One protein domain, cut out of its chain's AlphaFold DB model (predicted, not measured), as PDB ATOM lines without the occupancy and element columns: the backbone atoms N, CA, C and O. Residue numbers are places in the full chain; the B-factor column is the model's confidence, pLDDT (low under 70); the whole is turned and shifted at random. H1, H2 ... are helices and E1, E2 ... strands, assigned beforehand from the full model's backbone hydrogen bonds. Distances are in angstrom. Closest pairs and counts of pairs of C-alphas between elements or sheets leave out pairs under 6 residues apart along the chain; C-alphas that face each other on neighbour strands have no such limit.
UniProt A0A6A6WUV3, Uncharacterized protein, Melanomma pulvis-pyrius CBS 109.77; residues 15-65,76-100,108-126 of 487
ATOM      1  N   MET A  15      -8.343  35.633  -0.033       90.75
ATOM      2  CA  MET A  15      -8.147  34.384  -0.772       90.75
ATOM      3  C   MET A  15      -9.092  34.279  -1.975       90.75
ATOM      4  O   MET A  15      -8.646  33.948  -3.073       90.75
ATOM      5  N   VAL A  16     -10.372  34.624  -1.798       91.50
ATOM      6  CA  VAL A  16     -11.357  34.616  -2.895       91.50
ATOM      7  C   VAL A  16     -10.966  35.618  -3.983       91.50
ATOM      8  O   VAL A  16     -10.941  35.266  -5.157       91.50
ATOM      9  N   LYS A  17     -10.543  36.834  -3.612       92.44
ATOM     10  CA  LYS A  17     -10.069  37.839  -4.582       92.44
ATOM     11  C   LYS A  17      -8.829  37.378  -5.349       92.44
ATOM     12  O   LYS A  17      -8.710  37.651  -6.543       92.44
ATOM     13  N   ALA A  18      -7.893  36.710  -4.675       89.06
ATOM     14  CA  ALA A  18      -6.698  36.165  -5.312       89.06
ATOM     15  C   ALA A  18      -7.060  35.052  -6.305       89.06
ATOM     16  O   ALA A  18      -6.560  35.050  -7.431       89.06
ATOM     17  N   GLN A  19      -7.970  34.158  -5.918       89.88
ATOM     18  CA  GLN A  19      -8.487  33.113  -6.792       89.88
ATOM     19  C   GLN A  19      -9.195  33.713  -8.012       89.88
ATOM     20  O   GLN A  19      -8.829  33.377  -9.133       89.88
ATOM     21  N   ASP A  20     -10.112  34.663  -7.825       88.88
ATOM     22  CA  ASP A  20     -10.808  35.347  -8.923       88.88
ATOM     23  C   ASP A  20      -9.824  36.024  -9.890       88.88
ATOM     24  O   ASP A  20      -9.983  35.951 -11.111       88.88
ATOM     25  N   SER A  21      -8.756  36.632  -9.360       89.69
ATOM     26  CA  SER A  21      -7.690  37.214 -10.179       89.69
ATOM     27  C   SER A  21      -6.964  36.155 -11.014       89.69
ATOM     28  O   SER A  21      -6.735  36.384 -12.201       89.69
ATOM     29  N   ILE A  22      -6.615  35.007 -10.427       89.31
ATOM     30  CA  ILE A  22      -5.975  33.884 -11.132       89.31
ATOM     31  C   ILE A  22      -6.893  33.363 -12.241       89.31
ATOM     32  O   ILE A  22      -6.459  33.222 -13.384       89.31
ATOM     33  N   MET A  23      -8.174  33.142 -11.934       88.38
ATOM     34  CA  MET A  23      -9.144  32.623 -12.902       88.38
ATOM     35  C   MET A  23      -9.372  33.594 -14.061       88.38
ATOM     36  O   MET A  23      -9.449  33.168 -15.211       88.38
ATOM     37  N   SER A  24      -9.415  34.901 -13.779       88.50
ATOM     38  CA  SER A  24      -9.531  35.922 -14.825       88.50
ATOM     39  C   SER A  24      -8.343  35.906 -15.791       88.50
ATOM     40  O   SER A  24      -8.520  36.074 -16.993       88.50
ATOM     41  N   GLU A  25      -7.136  35.630 -15.293       90.94
ATOM     42  CA  GLU A  25      -5.937  35.562 -16.126       90.94
ATOM     43  C   GLU A  25      -5.891  34.294 -16.987       90.94
ATOM     44  O   GLU A  25      -5.483  34.352 -18.148       90.94
ATOM     45  N   VAL A  26      -6.333  33.157 -16.441       90.38
ATOM     46  CA  VAL A  26      -6.487  31.908 -17.201       90.38
ATOM     47  C   VAL A  26      -7.499  32.096 -18.333       90.38
ATOM     48  O   VAL A  26      -7.221  31.702 -19.466       90.38
ATOM     49  N   ALA A  27      -8.629  32.755 -18.060       88.00
ATOM     50  CA  ALA A  27      -9.633  33.076 -19.072       88.00
ATOM     51  C   ALA A  27      -9.072  33.988 -20.180       88.00
ATOM     52  O   ALA A  27      -9.209  33.662 -21.360       88.00
ATOM     53  N   ASP A  28      -8.371  35.068 -19.813       86.81
ATOM     54  CA  ASP A  28      -7.700  35.966 -20.766       86.81
ATOM     55  C   ASP A  28      -6.689  35.205 -21.655       86.81
ATOM     56  O   ASP A  28      -6.534  35.507 -22.841       86.81
ATOM     57  N   TRP A  29      -5.973  34.219 -21.099       89.25
ATOM     58  CA  TRP A  29      -5.005  33.418 -21.854       89.25
ATOM     59  C   TRP A  29      -5.676  32.453 -22.836       89.25
ATOM     60  O   TRP A  29      -5.206  32.332 -23.969       89.25
ATOM     61  N   LEU A  30      -6.765  31.792 -22.431       89.44
ATOM     62  CA  LEU A  30      -7.538  30.907 -23.307       89.44
ATOM     63  C   LEU A  30      -8.145  31.694 -24.475       89.44
ATOM     64  O   LEU A  30      -7.964  31.299 -25.623       89.44
ATOM     65  N   GLU A  31      -8.730  32.868 -24.208       86.31
ATOM     66  CA  GLU A  31      -9.241  33.760 -25.259       86.31
ATOM     67  C   GLU A  31      -8.119  34.177 -26.226       86.31
ATOM     68  O   GLU A  31      -8.298  34.189 -27.446       86.31
ATOM     69  N   LEU A  32      -6.927  34.494 -25.710       85.94
ATOM     70  CA  LEU A  32      -5.770  34.812 -26.548       85.94
ATOM     71  C   LEU A  32      -5.333  33.616 -27.411       85.94
ATOM     72  O   LEU A  32      -4.919  33.810 -28.554       85.94
ATOM     73  N   ASN A  33      -5.409  32.398 -26.875       86.00
ATOM     74  CA  ASN A  33      -5.018  31.182 -27.577       86.00
ATOM     75  C   ASN A  33      -5.999  30.808 -28.695       86.00
ATOM     76  O   ASN A  33      -5.561  30.467 -29.792       86.00
ATOM     77  N   ASP A  34      -7.301  30.942 -28.447       83.25
ATOM     78  CA  ASP A  34      -8.345  30.679 -29.442       83.25
ATOM     79  C   ASP A  34      -8.264  31.670 -30.610       83.25
ATOM     80  O   ASP A  34      -8.397  31.301 -31.780       83.25
ATOM     81  N   ASN A  35      -7.959  32.934 -30.304       81.06
ATOM     82  CA  ASN A  35      -7.757  33.968 -31.316       81.06
ATOM     83  C   ASN A  35      -6.522  33.719 -32.190       81.06
ATOM     84  O   ASN A  35      -6.496  34.154 -33.338       81.06
ATOM     85  N   ASP A  36      -5.509  33.014 -31.689       77.00
ATOM     86  CA  ASP A  36      -4.269  32.766 -32.425       77.00
ATOM     87  C   ASP A  36      -4.415  31.799 -33.592       77.00
ATOM     88  O   ASP A  36      -3.619  31.838 -34.535       77.00
ATOM     89  N   TYR A  37      -5.459  30.973 -33.566       73.69
ATOM     90  CA  TYR A  37      -5.796  30.115 -34.695       73.69
ATOM     91  C   TYR A  37      -6.141  30.936 -35.948       73.69
ATOM     92  O   TYR A  37      -5.939  30.497 -37.082       73.69
ATOM     93  N   TYR A  38      -6.582  32.180 -35.754       66.88
ATOM     94  CA  TYR A  38      -6.888  33.118 -36.815       66.88
ATOM     95  C   TYR A  38      -5.886  34.270 -36.751       66.88
ATOM     96  O   TYR A  38      -6.034  35.203 -35.969       66.88
ATOM     97  N   TRP A  39      -4.883  34.266 -37.634       59.53
ATOM     98  CA  TRP A  39      -3.952  35.387 -37.865       59.53
ATOM     99  C   TRP A  39      -4.652  36.657 -38.420       59.53
ATOM    100  O   TRP A  39      -4.142  37.352 -39.302       59.53
ATOM    101  N   ALA A  40      -5.854  36.976 -37.946       57.03
ATOM    102  CA  ALA A  40      -6.571  38.181 -38.285       57.03
ATOM    103  C   ALA A  40      -5.830  39.396 -37.689       57.03
ATOM    104  O   ALA A  40      -5.393  39.376 -36.534       57.03
ATOM    105  N   PRO A  41      -5.659  40.486 -38.457       55.66
ATOM    106  CA  PRO A  41      -4.990  41.686 -37.977       55.66
ATOM    107  C   PRO A  41      -5.640  42.204 -36.685       55.66
ATOM    108  O   PRO A  41      -6.803  42.604 -36.689       55.66
ATOM    109  N   ARG A  42      -4.859  42.282 -35.597       56.53
ATOM    110  CA  ARG A  42      -5.256  42.681 -34.223       56.53
ATOM    111  C   ARG A  42      -5.998  44.012 -34.062       56.53
ATOM    112  O   ARG A  42      -6.314  44.412 -32.947       56.53
ATOM    113  N   ARG A  43      -6.246  44.754 -35.139       52.69
ATOM    114  CA  ARG A  43      -6.869  46.078 -35.070       52.69
ATOM    115  C   ARG A  43      -8.358  46.036 -34.717       52.69
ATOM    116  O   ARG A  43      -8.892  47.091 -34.399       52.69
ATOM    117  N   GLN A  44      -9.008  44.869 -34.730       54.56
ATOM    118  CA  GLN A  44     -10.452  44.751 -34.472       54.56
ATOM    119  C   GLN A  44     -10.844  43.996 -33.192       54.56
ATOM    120  O   GLN A  44     -11.999  44.071 -32.784       54.56
ATOM    121  N   LEU A  45      -9.908  43.355 -32.488       52.47
ATOM    122  CA  LEU A  45     -10.205  42.645 -31.239       52.47
ATOM    123  C   LEU A  45     -10.230  43.617 -30.050       52.47
ATOM    124  O   LEU A  45      -9.294  43.721 -29.260       52.47
ATOM    125  N   ARG A  46     -11.310  44.398 -29.958       53.50
ATOM    126  CA  ARG A  46     -11.691  45.130 -28.739       53.50
ATOM    127  C   ARG A  46     -13.019  44.684 -28.141       53.50
ATOM    128  O   ARG A  46     -13.439  45.249 -27.136       53.50
ATOM    129  N   GLN A  47     -13.651  43.661 -28.700       54.81
ATOM    130  CA  GLN A  47     -14.714  42.974 -27.987       54.81
ATOM    131  C   GLN A  47     -14.056  41.928 -27.101       54.81
ATOM    132  O   GLN A  47     -13.715  40.853 -27.570       54.81
ATOM    133  N   LYS A  48     -13.830  42.299 -25.837       58.28
ATOM    134  CA  LYS A  48     -13.626  41.324 -24.768       58.28
ATOM    135  C   LYS A  48     -14.919  40.533 -24.687       58.28
ATOM    136  O   LYS A  48     -15.890  41.013 -24.096       58.28
ATOM    137  N   VAL A  49     -14.984  39.393 -25.358       56.22
ATOM    138  CA  VAL A  49     -16.060  38.457 -25.076       56.22
ATOM    139  C   VAL A  49     -15.707  37.948 -23.696       56.22
ATOM    140  O   VAL A  49     -14.719  37.247 -23.543       56.22
ATOM    141  N   LEU A  50     -16.444  38.401 -22.679       58.25
ATOM    142  CA  LEU A  50     -16.243  37.941 -21.311       58.25
ATOM    143  C   LEU A  50     -16.403  36.422 -21.328       58.25
ATOM    144  O   LEU A  50     -17.519  35.900 -21.388       58.25
ATOM    145  N   PHE A  51     -15.272  35.728 -21.355       63.28
ATOM    146  CA  PHE A  51     -15.214  34.288 -21.288       63.28
ATOM    147  C   PHE A  51     -15.669  33.933 -19.874       63.28
ATOM    148  O   PHE A  51     -14.920  34.044 -18.906       63.28
ATOM    149  N   SER A  52     -16.964  33.645 -19.728       73.81
ATOM    150  CA  SER A  52     -17.534  33.224 -18.451       73.81
ATOM    151  C   SER A  52     -16.907  31.879 -18.103       73.81
ATOM    152  O   SER A  52     -17.035  30.911 -18.853       73.81
ATOM    153  N   TRP A  53     -16.199  31.837 -16.976       68.38
ATOM    154  CA  TRP A  53     -15.549  30.637 -16.460       68.38
ATOM    155  C   TRP A  53     -16.530  29.469 -16.292       68.38
ATOM    156  O   TRP A  53     -16.169  28.317 -16.520       68.38
ATOM    157  N   ASP A  54     -17.797  29.777 -16.009       78.94
ATOM    158  CA  ASP A  54     -18.871  28.789 -15.929       78.94
ATOM    159  C   ASP A  54     -19.011  28.004 -17.235       78.94
ATOM    160  O   ASP A  54     -19.285  26.811 -17.199       78.94
ATOM    161  N   LYS A  55     -18.751  28.633 -18.390       80.25
ATOM    162  CA  LYS A  55     -18.748  27.949 -19.691       80.25
ATOM    163  C   LYS A  55     -17.551  27.021 -19.853       80.25
ATOM    164  O   LYS A  55     -17.707  25.961 -20.444       80.25
ATOM    165  N   VAL A  56     -16.381  27.393 -19.330       74.62
ATOM    166  CA  VAL A  56     -15.181  26.539 -19.355       74.62
ATOM    167  C   VAL A  56     -15.400  25.319 -18.471       74.62
ATOM    168  O   VAL A  56     -15.213  24.196 -18.935       74.62
ATOM    169  N   ILE A  57     -15.871  25.522 -17.234       79.25
ATOM    170  CA  ILE A  57     -16.236  24.414 -16.345       79.25
ATOM    171  C   ILE A  57     -17.318  23.566 -17.003       79.25
ATOM    172  O   ILE A  57     -17.148  22.357 -17.071       79.25
ATOM    173  N   ALA A  58     -18.394  24.170 -17.512       82.88
ATOM    174  CA  ALA A  58     -19.481  23.436 -18.153       82.88
ATOM    175  C   ALA A  58     -18.993  22.623 -19.356       82.88
ATOM    176  O   ALA A  58     -19.441  21.502 -19.550       82.88
ATOM    177  N   HIS A  59     -18.054  23.146 -20.146       78.38
ATOM    178  CA  HIS A  59     -17.480  22.414 -21.272       78.38
ATOM    179  C   HIS A  59     -16.629  21.227 -20.805       78.38
ATOM    180  O   HIS A  59     -16.694  20.147 -21.393       78.38
ATOM    181  N   LEU A  60     -15.859  21.397 -19.730       75.94
ATOM    182  CA  LEU A  60     -15.059  20.324 -19.138       75.94
ATOM    183  C   LEU A  60     -15.937  19.257 -18.485       75.94
ATOM    184  O   LEU A  60     -15.704  18.071 -18.688       75.94
ATOM    185  N   THR A  61     -16.978  19.658 -17.754       79.62
ATOM    186  CA  THR A  61     -17.901  18.723 -17.103       79.62
ATOM    187  C   THR A  61     -18.803  18.018 -18.111       79.62
ATOM    188  O   THR A  61     -19.030  16.821 -17.967       79.62
ATOM    189  N   ALA A  62     -19.259  18.703 -19.167       80.38
ATOM    190  CA  ALA A  62     -20.030  18.093 -20.254       80.38
ATOM    191  C   ALA A  62     -19.192  17.119 -21.099       80.38
ATOM    192  O   ALA A  62     -19.709  16.104 -21.570       80.38
ATOM    193  N   SER A  63     -17.892  17.389 -21.261       70.50
ATOM    194  CA  SER A  63     -16.974  16.451 -21.919       70.50
ATOM    195  C   SER A  63     -16.773  15.176 -21.093       70.50
ATOM    196  O   SER A  63     -16.585  14.107 -21.662       70.50
ATOM    197  N   SER A  64     -16.874  15.259 -19.761       66.69
ATOM    198  CA  SER A  64     -16.756  14.095 -18.874       66.69
ATOM    199  C   SER A  64     -17.994  13.194 -18.853       66.69
ATOM    200  O   SER A  64     -17.876  12.022 -18.515       66.69
ATOM    201  N   THR A  65     -19.187  13.706 -19.172       71.56
ATOM    202  CA  THR A  65     -20.434  12.921 -19.084       71.56
ATOM    203  C   THR A  65     -20.824  12.223 -20.385       71.56
ATOM    204  O   THR A  65     -21.711  11.372 -20.371       71.56
ATOM    205  N   SER A  76      -8.675  13.732 -19.708       83.75
ATOM    206  CA  SER A  76      -7.538  13.845 -18.789       83.75
ATOM    207  C   SER A  76      -6.544  14.913 -19.237       83.75
ATOM    208  O   SER A  76      -6.077  15.693 -18.407       83.75
ATOM    209  N   ASP A  77      -6.277  15.010 -20.542       85.38
ATOM    210  CA  ASP A  77      -5.361  16.010 -21.093       85.38
ATOM    211  C   ASP A  77      -5.893  17.437 -20.898       85.38
ATOM    212  O   ASP A  77      -5.138  18.337 -20.524       85.38
ATOM    213  N   ALA A  78      -7.203  17.648 -21.073       83.00
ATOM    214  CA  ALA A  78      -7.836  18.948 -20.852       83.00
ATOM    215  C   ALA A  78      -7.756  19.395 -19.382       83.00
ATOM    216  O   ALA A  78      -7.444  20.556 -19.098       83.00
ATOM    217  N   LEU A  79      -7.983  18.475 -18.437       85.69
ATOM    218  CA  LEU A  79      -7.848  18.759 -17.009       85.69
ATOM    219  C   LEU A  79      -6.393  19.066 -16.632       85.69
ATOM    220  O   LEU A  79      -6.135  20.053 -15.944       85.69
ATOM    221  N   LEU A  80      -5.437  18.262 -17.109       89.94
ATOM    222  CA  LEU A  80      -4.007  18.497 -16.891       89.94
ATOM    223  C   LEU A  80      -3.569  19.851 -17.454       89.94
ATOM    224  O   LEU A  80      -2.816  20.575 -16.801       89.94
ATOM    225  N   HIS A  81      -4.079  20.226 -18.629       87.69
ATOM    226  CA  HIS A  81      -3.819  21.529 -19.225       87.69
ATOM    227  C   HIS A  81      -4.336  22.673 -18.343       87.69
ATOM    228  O   HIS A  81      -3.619  23.645 -18.110       87.69
ATOM    229  N   LEU A  82      -5.541  22.542 -17.785       87.06
ATOM    230  CA  LEU A  82      -6.121  23.546 -16.893       87.06
ATOM    231  C   LEU A  82      -5.359  23.662 -15.571       87.06
ATOM    232  O   LEU A  82      -5.085  24.776 -15.124       87.06
ATOM    233  N   ILE A  83      -4.954  22.535 -14.982       91.75
ATOM    234  CA  ILE A  83      -4.106  22.516 -13.782       91.75
ATOM    235  C   ILE A  83      -2.777  23.216 -14.078       91.75
ATOM    236  O   ILE A  83      -2.342  24.062 -13.297       91.75
ATOM    237  N   ALA A  84      -2.150  22.930 -15.221       91.12
ATOM    238  CA  ALA A  84      -0.914  23.591 -15.628       91.12
ATOM    239  C   ALA A  84      -1.098  25.109 -15.805       91.12
ATOM    240  O   ALA A  84      -0.262  25.884 -15.336       91.12
ATOM    241  N   LEU A  85      -2.199  25.554 -16.420       88.94
ATOM    242  CA  LEU A  85      -2.528  26.977 -16.558       88.94
ATOM    243  C   LEU A  85      -2.747  27.652 -15.202       88.94
ATOM    244  O   LEU A  85      -2.232  28.747 -14.975       88.94
ATOM    245  N   GLN A  86      -3.456  26.997 -14.282       89.69
ATOM    246  CA  GLN A  86      -3.681  27.511 -12.933       89.69
ATOM    247  C   GLN A  86      -2.372  27.602 -12.142       89.69
ATOM    248  O   GLN A  86      -2.124  28.615 -11.485       89.69
ATOM    249  N   LEU A  87      -1.497  26.597 -12.250       91.94
ATOM    250  CA  LEU A  87      -0.161  26.635 -11.655       91.94
ATOM    251  C   LEU A  87       0.652  27.804 -12.224       91.94
ATOM    252  O   LEU A  87       1.159  28.614 -11.451       91.94
ATOM    253  N   LEU A  88       0.692  27.983 -13.549       89.62
ATOM    254  CA  LEU A  88       1.383  29.107 -14.197       89.62
ATOM    255  C   LEU A  88       0.828  30.480 -13.784       89.62
ATOM    256  O   LEU A  88       1.593  31.439 -13.653       89.62
ATOM    257  N   ALA A  89      -0.482  30.588 -13.576       89.62
ATOM    258  CA  ALA A  89      -1.120  31.808 -13.091       89.62
ATOM    259  C   ALA A  89      -0.849  32.053 -11.595       89.62
ATOM    260  O   ALA A  89      -0.718  33.201 -11.179       89.62
ATOM    261  N   SER A  90      -0.691  31.001 -10.786       89.56
ATOM    262  CA  SER A  90      -0.329  31.117  -9.365       89.56
ATOM    263  C   SER A  90       1.160  31.426  -9.139       89.56
ATOM    264  O   SER A  90       1.529  32.083  -8.163       89.56
ATOM    265  N   CYS A  91       2.033  30.999 -10.057       91.94
ATOM    266  CA  CYS A  91       3.468  31.236  -9.978       91.94
ATOM    267  C   CYS A  91       3.797  32.700 -10.288       91.94
ATOM    268  O   CYS A  91       3.919  33.101 -11.449       91.94
ATOM    269  N   CYS A  92       3.999  33.499  -9.245       90.12
ATOM    270  CA  CYS A  92       4.508  34.857  -9.379       90.12
ATOM    271  C   CYS A  92       6.014  34.849  -9.662       90.12
ATOM    272  O   CYS A  92       6.800  34.247  -8.937       90.12
ATOM    273  N   THR A  93       6.429  35.589 -10.684       87.75
ATOM    274  CA  THR A  93       7.835  35.889 -10.960       87.75
ATOM    275  C   THR A  93       8.087  37.376 -10.761       87.75
ATOM    276  O   THR A  93       7.233  38.230 -11.014       87.75
ATOM    277  N   LEU A  94       9.279  37.712 -10.275       87.31
ATOM    278  CA  LEU A  94       9.721  39.098 -10.232       87.31
ATOM    279  C   LEU A  94      10.161  39.484 -11.641       87.31
ATOM    280  O   LEU A  94      11.238  39.093 -12.097       87.31
ATOM    281  N   GLN A  95       9.339  40.269 -12.334       80.31
ATOM    282  CA  GLN A  95       9.759  40.879 -13.585       80.31
ATOM    283  C   GLN A  95      10.812  41.931 -13.231       80.31
ATOM    284  O   GLN A  95      10.488  43.015 -12.732       80.31
ATOM    285  N   ARG A  96      12.091  41.580 -13.434       71.38
ATOM    286  CA  ARG A  96      13.199  42.525 -13.264       71.38
ATOM    287  C   ARG A  96      12.937  43.757 -14.125       71.38
ATOM    288  O   ARG A  96      12.390  43.645 -15.225       71.38
ATOM    289  N   ALA A  97      13.344  44.916 -13.606       65.88
ATOM    290  CA  ALA A  97      13.448  46.144 -14.379       65.88
ATOM    291  C   ALA A  97      14.077  45.795 -15.730       65.88
ATOM    292  O   ALA A  97      15.156  45.200 -15.767       65.88
ATOM    293  N   SER A  98      13.345  46.048 -16.818       61.50
ATOM    294  CA  SER A  98      13.795  45.696 -18.160       61.50
ATOM    295  C   SER A  98      15.115  46.420 -18.417       61.50
ATOM    296  O   SER A  98      15.122  47.615 -18.695       61.50
ATOM    297  N   SER A  99      16.228  45.698 -18.296       49.97
ATOM    298  CA  SER A  99      17.567  46.183 -18.630       49.97
ATOM    299  C   SER A  99      17.834  46.091 -20.128       49.97
ATOM    300  O   SER A  99      18.973  46.257 -20.563       49.97
ATOM    301  N   ALA A 100      16.796  45.804 -20.924       59.28
ATOM    302  CA  ALA A 100      16.896  45.785 -22.365       59.28
ATOM    303  C   ALA A 100      17.367  47.171 -22.821       59.28
ATOM    304  O   ALA A 100      16.639  48.166 -22.779       59.28
ATOM    305  N   GLN A 108      12.253  52.241 -19.606       76.94
ATOM    306  CA  GLN A 108      12.795  51.270 -18.668       76.94
ATOM    307  C   GLN A 108      12.025  51.385 -17.356       76.94
ATOM    308  O   GLN A 108      11.992  52.423 -16.696       76.94
ATOM    309  N   ARG A 109      11.336  50.304 -16.993       71.50
ATOM    310  CA  ARG A 109      10.590  50.247 -15.737       71.50
ATOM    311  C   ARG A 109      11.588  50.255 -14.587       71.50
ATOM    312  O   ARG A 109      12.322  49.289 -14.430       71.50
ATOM    313  N   GLY A 110      11.588  51.321 -13.790       79.50
ATOM    314  CA  GLY A 110      12.460  51.439 -12.617       79.50
ATOM    315  C   GLY A 110      12.032  50.573 -11.428       79.50
ATOM    316  O   GLY A 110      12.829  50.345 -10.526       79.50
ATOM    317  N   THR A 111      10.793  50.072 -11.413       83.31
ATOM    318  CA  THR A 111      10.261  49.282 -10.299       83.31
ATOM    319  C   THR A 111      10.175  47.801 -10.646       83.31
ATOM    320  O   THR A 111       9.732  47.413 -11.731       83.31
ATOM    321  N   VAL A 112      10.594  46.961  -9.698       85.31
ATOM    322  CA  VAL A 112      10.375  45.515  -9.763       85.31
ATOM    323  C   VAL A 112       8.884  45.266  -9.571       85.31
ATOM    324  O   VAL A 112       8.295  45.723  -8.593       85.31
ATOM    325  N   ARG A 113       8.263  44.561 -10.518       86.88
ATOM    326  CA  ARG A 113       6.840  44.220 -10.461       86.88
ATOM    327  C   ARG A 113       6.691  42.710 -10.358       86.88
ATOM    328  O   ARG A 113       7.270  41.981 -11.159       86.88
ATOM    329  N   LEU A 114       5.883  42.254  -9.404       89.25
ATOM    330  CA  LEU A 114       5.408  40.875  -9.383       89.25
ATOM    331  C   LEU A 114       4.442  40.676 -10.551       89.25
ATOM    332  O   LEU A 114       3.459  41.408 -10.704       89.25
ATOM    333  N   VAL A 115       4.775  39.723 -11.412       90.12
ATOM    334  CA  VAL A 115       3.972  39.336 -12.564       90.12
ATOM    335  C   VAL A 115       3.866  37.821 -12.558       90.12
ATOM    336  O   VAL A 115       4.854  37.106 -12.418       90.12
ATOM    337  N   THR A 116       2.648  37.336 -12.686       92.75
ATOM    338  CA  THR A 116       2.313  35.926 -12.863       92.75
ATOM    339  C   THR A 116       2.993  35.358 -14.110       92.75
ATOM    340  O   THR A 116       3.171  36.046 -15.122       92.75
ATOM    341  N   SER A 117       3.434  34.104 -14.037       90.19
ATOM    342  CA  SER A 117       4.188  33.467 -15.124       90.19
ATOM    343  C   SER A 117       3.342  33.366 -16.390       90.19
ATOM    344  O   SER A 117       3.845  33.605 -17.486       90.19
ATOM    345  N   LEU A 118       2.039  33.111 -16.251       91.38
ATOM    346  CA  LEU A 118       1.099  33.066 -17.370       91.38
ATOM    347  C   LEU A 118       0.995  34.422 -18.101       91.38
ATOM    348  O   LEU A 118       1.111  34.479 -19.329       91.38
ATOM    349  N   LYS A 119       0.896  35.536 -17.371       89.19
ATOM    350  CA  LYS A 119       0.939  36.901 -17.923       89.19
ATOM    351  C   LYS A 119       2.272  37.259 -18.561       89.19
ATOM    352  O   LYS A 119       2.311  38.027 -19.523       89.19
ATOM    353  N   LEU A 120       3.373  36.740 -18.025       88.69
ATOM    354  CA  LEU A 120       4.683  36.876 -18.649       88.69
ATOM    355  C   LEU A 120       4.682  36.135 -19.994       88.69
ATOM    356  O   LEU A 120       4.995  36.732 -21.023       88.69
ATOM    357  N   HIS A 121       4.232  34.880 -20.022       86.00
ATOM    358  CA  HIS A 121       4.113  34.099 -21.253       86.00
ATOM    359  C   HIS A 121       3.219  34.770 -22.298       86.00
ATOM    360  O   HIS A 121       3.608  34.833 -23.462       86.00
ATOM    361  N   SER A 122       2.073  35.339 -21.915       86.88
ATOM    362  CA  SER A 122       1.190  36.030 -22.865       86.88
ATOM    363  C   SER A 122       1.825  37.294 -23.460       86.88
ATOM    364  O   SER A 122       1.660  37.562 -24.651       86.88
ATOM    365  N   GLN A 123       2.619  38.038 -22.678       84.38
ATOM    366  CA  GLN A 123       3.373  39.201 -23.167       84.38
ATOM    367  C   GLN A 123       4.480  38.807 -24.149       84.38
ATOM    368  O   GLN A 123       4.683  39.488 -25.157       84.38
ATOM    369  N   PHE A 124       5.190  37.714 -23.871       80.25
ATOM    370  CA  PHE A 124       6.335  37.283 -24.673       80.25
ATOM    371  C   PHE A 124       5.988  36.272 -25.774       80.25
ATOM    372  O   PHE A 124       6.848  35.982 -26.597       80.25
ATOM    373  N   ARG A 125       4.733  35.814 -25.882       76.75
ATOM    374  CA  ARG A 125       4.263  34.854 -26.904       76.75
ATOM    375  C   ARG A 125       4.591  35.269 -28.341       76.75
ATOM    376  O   ARG A 125       4.924  34.429 -29.165       76.75
ATOM    377  N   TYR A 126       4.521  36.568 -28.626       70.19
ATOM    378  CA  TYR A 126       4.842  37.143 -29.944       70.19
ATOM    379  C   TYR A 126       6.089  38.007 -29.917       70.19
ATOM    380  O   TYR A 126       6.400  38.669 -30.908       70.19
TER     381      TYR A 126
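AT A GLANCE: This is residues 15 to 65, 76 to 100 and 108 to 126 of the 487 residues of an uncharacterized protein of Melanomma pulvis-pyrius CBS 109.77 (UniProt A0A6A6WUV3). Three helices meet in a small core: the last part of H3 packs on H1 partway along it, and short H4 lies beside H1. From this core, H3, with H2 near it, reaches to one side, a narrow two-strand ribbon of E1 and E2 reaches to the other, and residues 36 to 44 stick out as a free loop. The 95 printed residues include four named helices and two strands, in the order H1 H2 H3 E1 E2 H4, mostly helix, with the sheet E1 - E2 antiparallel. The whole is only just loose, close to compact, with a radius of gyration of the C-alphas of 15.3 A and spans of 50 by 37 by 24 A.

IN THESE COORDINATES: H1, residues 15 to 36, is 31.9 A long and begins at C-alpha 15, (-8.147, 34.384, -0.772). H2 is residues 53 to 65, 18.6 A, and H3 residues 76 to 90, 21.0 A. E1 is residues 92 to 95, 9.0 A, and E2 residues 113 to 116, 9.7 A. H4, residues 117 to 124, 10.5 A, ends at C-alpha 124, (6.335, 37.283, -24.673).

HOW THE PARTS SIT: H1 touches H3 at a steep tilt of 60 degrees, with C-alphas 22 and 89 closest, 5.6 A. H1 touches H4, C-alphas 29 and 122 at 6.8 A, at a shallow tilt of 33 degrees, only just short of steep. H3 touches H4 about perpendicular, 88 degrees, with C-alphas 89 and 118 closest, 5.0 A. H2 is close to H3 but not clearly touching, C-alphas 60 and 78 closest at 7.6 A. Across E1 and E2, N 93 and O 115 are 2.8 A apart. In H1, H2, H3 and H4 every O i to N i+4 pair is within hydrogen-bond range.

THE WHOLE: The C-alphas farthest apart, of Thr 65 and Gly 110, are 51.1 A apart. Cuts leave gaps of 12.9 A between C-alphas 65 and 76 and 7.8 A between 100 and 108. The link H1 to H2 is long. Confidence is under 70 at residues 38 to 51, 53, 64 and 97 to 100.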